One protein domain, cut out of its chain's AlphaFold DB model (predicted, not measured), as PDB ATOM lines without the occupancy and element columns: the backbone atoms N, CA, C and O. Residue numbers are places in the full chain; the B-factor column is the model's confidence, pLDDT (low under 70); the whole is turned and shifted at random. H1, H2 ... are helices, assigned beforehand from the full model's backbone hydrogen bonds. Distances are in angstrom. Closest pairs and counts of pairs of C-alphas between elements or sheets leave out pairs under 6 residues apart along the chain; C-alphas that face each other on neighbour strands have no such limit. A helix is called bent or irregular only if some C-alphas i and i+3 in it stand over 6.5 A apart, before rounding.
ATOM      1  N   ILE A 279     144.845 153.009 206.456       83.44
ATOM      2  CA  ILE A 279     144.960 154.141 205.526       83.44
ATOM      3  C   ILE A 279     144.766 153.674 204.076       83.44
ATOM      4  O   ILE A 279     144.088 154.356 203.310       83.44
ATOM      5  N   ALA A 280     145.287 152.498 203.709       86.94
ATOM      6  CA  ALA A 280     145.092 151.926 202.378       86.94
ATOM      7  C   ALA A 280     143.620 151.563 202.112       86.94
ATOM      8  O   ALA A 280     143.087 151.896 201.052       86.94
ATOM      9  N   TRP A 281     142.928 150.963 203.090       92.06
ATOM     10  CA  TRP A 281     141.491 150.676 202.976       92.06
ATOM     11  C   TRP A 281     140.674 151.962 202.834       92.06
ATOM     12  O   TRP A 281     139.845 152.063 201.931       92.06
ATOM     13  N   VAL A 282     140.936 152.968 203.676       93.25
ATOM     14  CA  VAL A 282     140.235 154.262 203.620       93.25
ATOM     15  C   VAL A 282     140.493 154.981 202.293       93.25
ATOM     16  O   VAL A 282     139.548 155.506 201.706       93.25
ATOM     17  N   GLY A 283     141.724 154.955 201.773       91.00
ATOM     18  CA  GLY A 283     142.057 155.510 200.457       91.00
ATOM     19  C   GLY A 283     141.330 154.799 199.310       91.00
ATOM     20  O   GLY A 283     140.789 155.461 198.422       91.00
ATOM     21  N   GLY A 284     141.242 153.466 199.370       93.00
ATOM     22  CA  GLY A 284     140.466 152.665 198.422       93.00
ATOM     23  C   GLY A 284     138.983 153.034 198.439       93.00
ATOM     24  O   GLY A 284     138.424 153.382 197.398       93.00
ATOM     25  N   PHE A 285     138.359 153.048 199.621       93.56
ATOM     26  CA  PHE A 285     136.955 153.445 199.770       93.56
ATOM     27  C   PHE A 285     136.704 154.878 199.290       93.56
ATOM     28  O   PHE A 285     135.745 155.110 198.556       93.56
ATOM     29  N   LEU A 286     137.581 155.826 199.627       93.44
ATOM     30  CA  LEU A 286     137.448 157.216 199.197       93.44
ATOM     31  C   LEU A 286     137.501 157.346 197.666       93.44
ATOM     32  O   LEU A 286     136.643 158.001 197.078       93.44
ATOM     33  N   SER A 287     138.437 156.658 197.009       93.06
ATOM     34  CA  SER A 287     138.540 156.644 195.544       93.06
ATOM     35  C   SER A 287     137.285 156.055 194.885       93.06
ATOM     36  O   SER A 287     136.689 156.673 194.000       93.06
ATOM     37  N   ILE A 288     136.806 154.910 195.382       93.00
ATOM     38  CA  ILE A 288     135.598 154.240 194.875       93.00
ATOM     39  C   ILE A 288     134.370 155.142 195.029       93.00
ATOM     40  O   ILE A 288     133.573 155.261 194.094       93.00
ATOM     41  N   THR A 289     134.222 155.812 196.177       91.44
ATOM     42  CA  THR A 289     133.113 156.751 196.405       91.44
ATOM     43  C   THR A 289     133.179 157.956 195.473       91.44
ATOM     44  O   THR A 289     132.147 158.346 194.930       91.44
ATOM     45  N   LEU A 290     134.369 158.504 195.218       92.50
ATOM     46  CA  LEU A 290     134.553 159.649 194.327       92.50
ATOM     47  C   LEU A 290     134.230 159.296 192.868       92.50
ATOM     48  O   LEU A 290     133.487 160.025 192.210       92.50
ATOM     49  N   ILE A 291     134.729 158.157 192.377       90.50
ATOM     50  CA  ILE A 291     134.448 157.668 191.017       90.50
ATOM     51  C   ILE A 291     132.951 157.374 190.859       90.50
ATOM     52  O   ILE A 291     132.338 157.758 189.861       90.50
ATOM     53  N   SER A 292     132.339 156.755 191.870       91.81
ATOM     54  CA  SER A 292     130.903 156.456 191.872       91.81
ATOM     55  C   SER A 292     130.053 157.729 191.889       91.81
ATOM     56  O   SER A 292     129.051 157.799 191.181       91.81
ATOM     57  N   LEU A 293     130.463 158.754 192.645       86.50
ATOM     58  CA  LEU A 293     129.782 160.047 192.680       86.50
ATOM     59  C   LEU A 293     129.855 160.748 191.316       86.50
ATOM     60  O   LEU A 293     128.840 161.250 190.843       86.50
ATOM     61  N   LEU A 294     131.015 160.731 190.654       83.00
ATOM     62  CA  LEU A 294     131.191 161.303 189.311       83.00
ATOM     63  C   LEU A 294     130.322 160.591 188.261       83.00
ATOM     64  O   LEU A 294     129.680 161.253 187.442       83.00
ATOM     65  N   ALA A 295     130.245 159.259 188.315       84.94
ATOM     66  CA  ALA A 295     129.375 158.474 187.440       84.94
ATOM     67  C   ALA A 295     127.884 158.756 187.700       84.94
ATOM     68  O   ALA A 295     127.109 158.931 186.757       84.94
ATOM     69  N   LEU A 296     127.483 158.865 188.972       83.19
ATOM     70  CA  LEU A 296     126.103 159.160 189.366       83.19
ATOM     71  C   LEU A 296     125.685 160.574 188.951       83.19
ATOM     72  O   LEU A 296     124.584 160.754 188.432       83.19
ATOM     73  N   VAL A 297     126.571 161.562 189.101       82.31
ATOM     74  CA  VAL A 297     126.357 162.927 188.597       82.31
ATOM     75  C   VAL A 297     126.143 162.905 187.082       82.31
ATOM     76  O   VAL A 297     125.199 163.525 186.602       82.31
ATOM     77  N   GLY A 298     126.932 162.125 186.335       82.06
ATOM     78  CA  GLY A 298     126.734 161.931 184.896       82.06
ATOM     79  C   GLY A 298     125.337 161.409 184.543       82.06
ATOM     80  O   GLY A 298     124.687 161.970 183.667       82.06
ATOM     81  N   VAL A 299     124.840 160.391 185.257       83.19
ATOM     82  CA  VAL A 299     123.520 159.782 185.000       83.19
ATOM     83  C   VAL A 299     122.362 160.694 185.414       83.19
ATOM     84  O   VAL A 299     121.381 160.791 184.684       83.19
ATOM     85  N   VAL A 300     122.468 161.392 186.549       77.81
ATOM     86  CA  VAL A 300     121.432 162.326 187.033       77.81
ATOM     87  C   VAL A 300     121.351 163.584 186.164       77.81
ATOM     88  O   VAL A 300     120.270 164.148 186.001       77.81
ATOM     89  N   LEU A 301     122.458 163.998 185.540       72.56
ATOM     90  CA  LEU A 301     122.484 165.117 184.594       72.56
ATOM     91  C   LEU A 301     121.796 164.804 183.251       72.56
ATOM     92  O   LEU A 301     121.386 165.742 182.568       72.56
ATOM     93  N   ILE A 302     121.625 163.527 182.877       74.38
ATOM     94  CA  ILE A 302     120.944 163.119 181.630       74.38
ATOM     95  C   ILE A 302     119.462 163.548 181.613       74.38
ATOM     96  O   ILE A 302     119.055 164.179 180.637       74.38
ATOM     97  N   PRO A 303     118.639 163.268 182.647       70.81
ATOM     98  CA  PRO A 303     117.245 163.709 182.685       70.81
ATOM     99  C   PRO A 303     117.055 165.160 183.155       70.81
ATOM    100  O   PRO A 303     116.020 165.750 182.855       70.81
ATOM    101  N   LEU A 304     118.011 165.754 183.887       64.56
ATOM    102  CA  LEU A 304     117.841 167.099 184.461       64.56
ATOM    103  C   LEU A 304     118.100 168.244 183.471       64.56
ATOM    104  O   LEU A 304     117.784 169.397 183.771       64.56
ATOM    105  N   MET A 305     118.717 167.966 182.323       66.06
ATOM    106  CA  MET A 305     119.280 169.020 181.494       66.06
ATOM    107  C   MET A 305     118.449 169.298 180.241       66.06
ATOM    108  O   MET A 305     118.350 168.487 179.322       66.06
ATOM    109  N   ASN A 306     117.881 170.504 180.188       67.00
ATOM    110  CA  ASN A 306     117.221 171.041 179.001       67.00
ATOM    111  C   ASN A 306     118.187 171.006 177.793       67.00
ATOM    112  O   ASN A 306     119.378 171.301 177.949       67.00
ATOM    113  N   ARG A 307     117.680 170.678 176.590       64.81
ATOM    114  CA  ARG A 307     118.442 170.392 175.343       64.81
ATOM    115  C   ARG A 307     119.542 171.413 175.000       64.81
ATOM    116  O   ARG A 307     120.477 171.079 174.280       64.81
ATOM    117  N   VAL A 308     119.442 172.638 175.516       62.09
ATOM    118  CA  VAL A 308     120.362 173.758 175.268       62.09
ATOM    119  C   VAL A 308     121.619 173.720 176.156       62.09
ATOM    120  O   VAL A 308     122.693 174.096 175.697       62.09
ATOM    121  N   CYS A 309     121.538 173.222 177.396       65.81
ATOM    122  CA  CYS A 309     122.687 173.163 178.321       65.81
ATOM    123  C   CYS A 309     123.489 171.847 178.190       65.81
ATOM    124  O   CYS A 309     124.675 171.791 178.517       65.81
ATOM    125  N   PHE A 310     122.877 170.804 177.614       74.56
ATOM    126  CA  PHE A 310     123.490 169.480 177.442       74.56
ATOM    127  C   PHE A 310     124.781 169.519 176.615       74.56
ATOM    128  O   PHE A 310     125.789 168.922 176.987       74.56
ATOM    129  N   ASN A 311     124.782 170.303 175.536       70.38
ATOM    130  CA  ASN A 311     125.957 170.463 174.679       70.38
ATOM    131  C   ASN A 311     127.114 171.190 175.381       70.38
ATOM    132  O   ASN A 311     128.279 170.891 175.116       70.38
ATOM    133  N   PHE A 312     126.810 172.120 176.292       77.56
ATOM    134  CA  PHE A 312     127.828 172.856 177.040       77.56
ATOM    135  C   PHE A 312     128.516 171.957 178.075       77.56
ATOM    136  O   PHE A 312     129.745 171.911 178.124       77.56
ATOM    137  N   LEU A 313     127.744 171.171 178.837       76.25
ATOM    138  CA  LEU A 313     128.324 170.229 179.800       76.25
ATOM    139  C   LEU A 313     129.029 169.047 179.127       76.25
ATOM    140  O   LEU A 313     130.083 168.646 179.611       76.25
ATOM    141  N   LEU A 314     128.536 168.524 177.997       77.88
ATOM    142  CA  LEU A 314     129.278 167.509 177.236       77.88
ATOM    143  C   LEU A 314     130.620 168.042 176.733       77.88
ATOM    144  O   LEU A 314     131.631 167.360 176.863       77.88
ATOM    145  N   SER A 315     130.649 169.269 176.210       80.44
ATOM    146  CA  SER A 315     131.898 169.893 175.758       80.44
ATOM    147  C   SER A 315     132.881 170.076 176.915       80.44
ATOM    148  O   SER A 315     134.073 169.821 176.759       80.44
ATOM    149  N   PHE A 316     132.381 170.458 178.093       83.44
ATOM    150  CA  PHE A 316     133.181 170.562 179.311       83.44
ATOM    151  C   PHE A 316     133.716 169.200 179.784       83.44
ATOM    152  O   PHE A 316     134.907 169.085 180.055       83.44
ATOM    153  N   LEU A 317     132.878 168.159 179.839       81.56
ATOM    154  CA  LEU A 317     133.280 166.806 180.253       81.56
ATOM    155  C   LEU A 317     134.289 166.178 179.283       81.56
ATOM    156  O   LEU A 317     135.247 165.545 179.721       81.56
ATOM    157  N   VAL A 318     134.122 166.400 177.977       87.50
ATOM    158  CA  VAL A 318     135.090 165.973 176.955       87.50
ATOM    159  C   VAL A 318     136.405 166.735 177.103       87.50
ATOM    160  O   VAL A 318     137.468 166.119 177.083       87.50
ATOM    161  N   ALA A 319     136.356 168.055 177.303       89.62
ATOM    162  CA  ALA A 319     137.557 168.851 177.542       89.62
ATOM    163  C   ALA A 319     138.295 168.407 178.817       89.62
ATOM    164  O   ALA A 319     139.523 168.337 178.818       89.62
ATOM    165  N   LEU A 320     137.557 168.048 179.872       86.94
ATOM    166  CA  LEU A 320     138.103 167.513 181.118       86.94
ATOM    167  C   LEU A 320     138.782 166.156 180.873       86.94
ATOM    168  O   LEU A 320     139.943 165.987 181.240       86.94
ATOM    169  N   ALA A 321     138.118 165.232 180.170       88.25
ATOM    170  CA  ALA A 321     138.677 163.926 179.820       88.25
ATOM    171  C   ALA A 321     139.963 164.049 178.978       88.25
ATOM    172  O   ALA A 321     140.993 163.467 179.321       88.25
ATOM    173  N   VAL A 322     139.947 164.868 177.921       94.00
ATOM    174  CA  VAL A 322     141.131 165.118 177.076       94.00
ATOM    175  C   VAL A 322     142.246 165.800 177.875       94.00
ATOM    176  O   VAL A 322     143.417 165.463 177.702       94.00
ATOM    177  N   GLY A 323     141.911 166.716 178.786       93.25
ATOM    178  CA  GLY A 323     142.868 167.349 179.695       93.25
ATOM    179  C   GLY A 323     143.556 166.343 180.619       93.25
ATOM    180  O   GLY A 323     144.776 166.382 180.762       93.25
ATOM    181  N   THR A 324     142.805 165.397 181.187       89.31
ATOM    182  CA  THR A 324     143.376 164.348 182.047       89.31
ATOM    183  C   THR A 324     144.261 163.371 181.273       89.31
ATOM    184  O   THR A 324     145.369 163.086 181.717       89.31
ATOM    185  N   LEU A 325     143.837 162.935 180.081       87.38
ATOM    186  CA  LEU A 325     144.621 162.027 179.234       87.38
ATOM    187  C   LEU A 325     145.895 162.694 178.693       87.38
ATOM    188  O   LEU A 325     146.952 162.073 178.636       87.38
ATOM    189  N   SER A 326     145.812 163.971 178.309       90.62
ATOM    190  CA  SER A 326     146.981 164.725 177.841       90.62
ATOM    191  C   SER A 326     147.942 165.086 178.975       90.62
ATOM    192  O   SER A 326     149.151 165.061 178.763       90.62
ATOM    193  N   GLY A 327     147.436 165.376 180.177       89.56
ATOM    194  CA  GLY A 327     148.261 165.593 181.367       89.56
ATOM    195  C   GLY A 327     149.057 164.348 181.761       89.56
ATOM    196  O   GLY A 327     150.264 164.450 181.980       89.56
ATOM    197  N   ASP A 328     148.408 163.182 181.772       85.88
ATOM    198  CA  ASP A 328     149.048 161.889 182.047       85.88
ATOM    199  C   ASP A 328     150.144 161.571 181.016       85.88
ATOM    200  O   ASP A 328     151.302 161.332 181.370       85.88
ATOM    201  N   ALA A 329     149.823 161.717 179.724       84.12
ATOM    202  CA  ALA A 329     150.784 161.512 178.645       84.12
ATOM    203  C   ALA A 329     151.991 162.462 178.738       84.12
ATOM    204  O   ALA A 329     153.128 162.025 178.574       84.12
ATOM    205  N   LEU A 330     151.785 163.755 179.025       82.81
ATOM    206  CA  LEU A 330     152.883 164.722 179.154       82.81
ATOM    207  C   LEU A 330     153.804 164.395 180.333       82.81
ATOM    208  O   LEU A 330     155.024 164.451 180.179       82.81
ATOM    209  N   LEU A 331     153.251 164.022 181.489       77.62
ATOM    210  CA  LEU A 331     154.047 163.670 182.667       77.62
ATOM    211  C   LEU A 331     154.835 162.366 182.476       77.62
ATOM    212  O   LEU A 331     155.963 162.278 182.957       77.62
ATOM    213  N   HIS A 332     154.302 161.396 181.725       66.69
ATOM    214  CA  HIS A 332     155.025 160.175 181.349       66.69
ATOM    215  C   HIS A 332     156.081 160.393 180.249       66.69
ATOM    216  O   HIS A 332     157.117 159.726 180.243       66.69
ATOM    217  N   LEU A 333     155.867 161.339 179.331       64.94
ATOM    218  CA  LEU A 333     156.779 161.599 178.206       64.94
ATOM    219  C   LEU A 333     157.960 162.519 178.565       64.94
ATOM    220  O   LEU A 333     159.036 162.393 177.974       64.94
ATOM    221  N   ILE A 334     157.806 163.423 179.538       67.50
ATOM    222  CA  ILE A 334     158.889 164.314 179.992       67.50
ATOM    223  C   ILE A 334     160.141 163.546 180.468       67.50
ATOM    224  O   ILE A 334     161.217 163.827 179.931       67.50
ATOM    225  N   PRO A 335     160.062 162.553 181.379       61.41
ATOM    226  CA  PRO A 335     161.254 161.861 181.872       61.41
ATOM    227  C   PRO A 335     161.964 161.033 180.789       61.41
ATOM    228  O   PRO A 335     163.187 160.905 180.820       61.41
ATOM    229  N   HIS A 336     161.237 160.544 179.778       54.59
ATOM    230  CA  HIS A 336     161.834 159.806 178.659       54.59
ATOM    231  C   HIS A 336     162.587 160.698 177.661       54.59
ATOM    232  O   HIS A 336     163.534 160.233 177.031       54.59
TER     233      HIS A 336
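This is residues 279 to 336 of the 368 residues of an uncharacterized protein of Onychostoma macrolepis (UniProt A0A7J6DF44). Two long helices, H1 and then H2, make an open, flat V: the chain runs along H1, turns at a tight link, and folds back along H2. The arms come near each other by the link and spread toward their far ends, where residues 279 to 297 of H1 and 318 to 336 of H2 stand free. The printed part has 58 residues with two named helices and no named strand, and its class is all helix. It is only just extended, close to loose, with a radius of gyration of the C-alphas of 15.7 A, and the C-alphas span 44 by 31 by 8 A.

H1, residues 279 to 304, comes first, and H2, residues 307 to 336, follows it after a tight link of 2 residues. The two helices are near each other, with 8 pairs of C-alphas within 10 A and a closest distance of 8.0 A. Of the O i to N i+4 pairs, 20 of 22 in H1 and 22 of 26 in H2 are within hydrogen-bond range.

H1 begins at C-alpha 279 at (144.960, 154.141, 205.526) and ends at C-alpha 304 at (117.841, 167.099, 184.461), 36.7 A from first to last C-alpha. It is neither bent nor irregular, but only just: C-alphas 300 and 303 are 6.2 A apart. H2 measures 44.8 A from its first to its last C-alpha and ends at C-alpha 336 at (161.834, 159.806, 178.659). It is only just irregular: C-alphas 308 and 311 are 6.52 A apart.

The two C-alphas farthest apart are those of Asn 306 and His 336, at 46.0 A. The first and last printed C-alphas, of Ile 279 and His 336, are 32.2 A apart. The printed part has no cut. The mean pLDDT of the printed part is 81.3, and residues 304 to 309 and 332 to 336 are under 70.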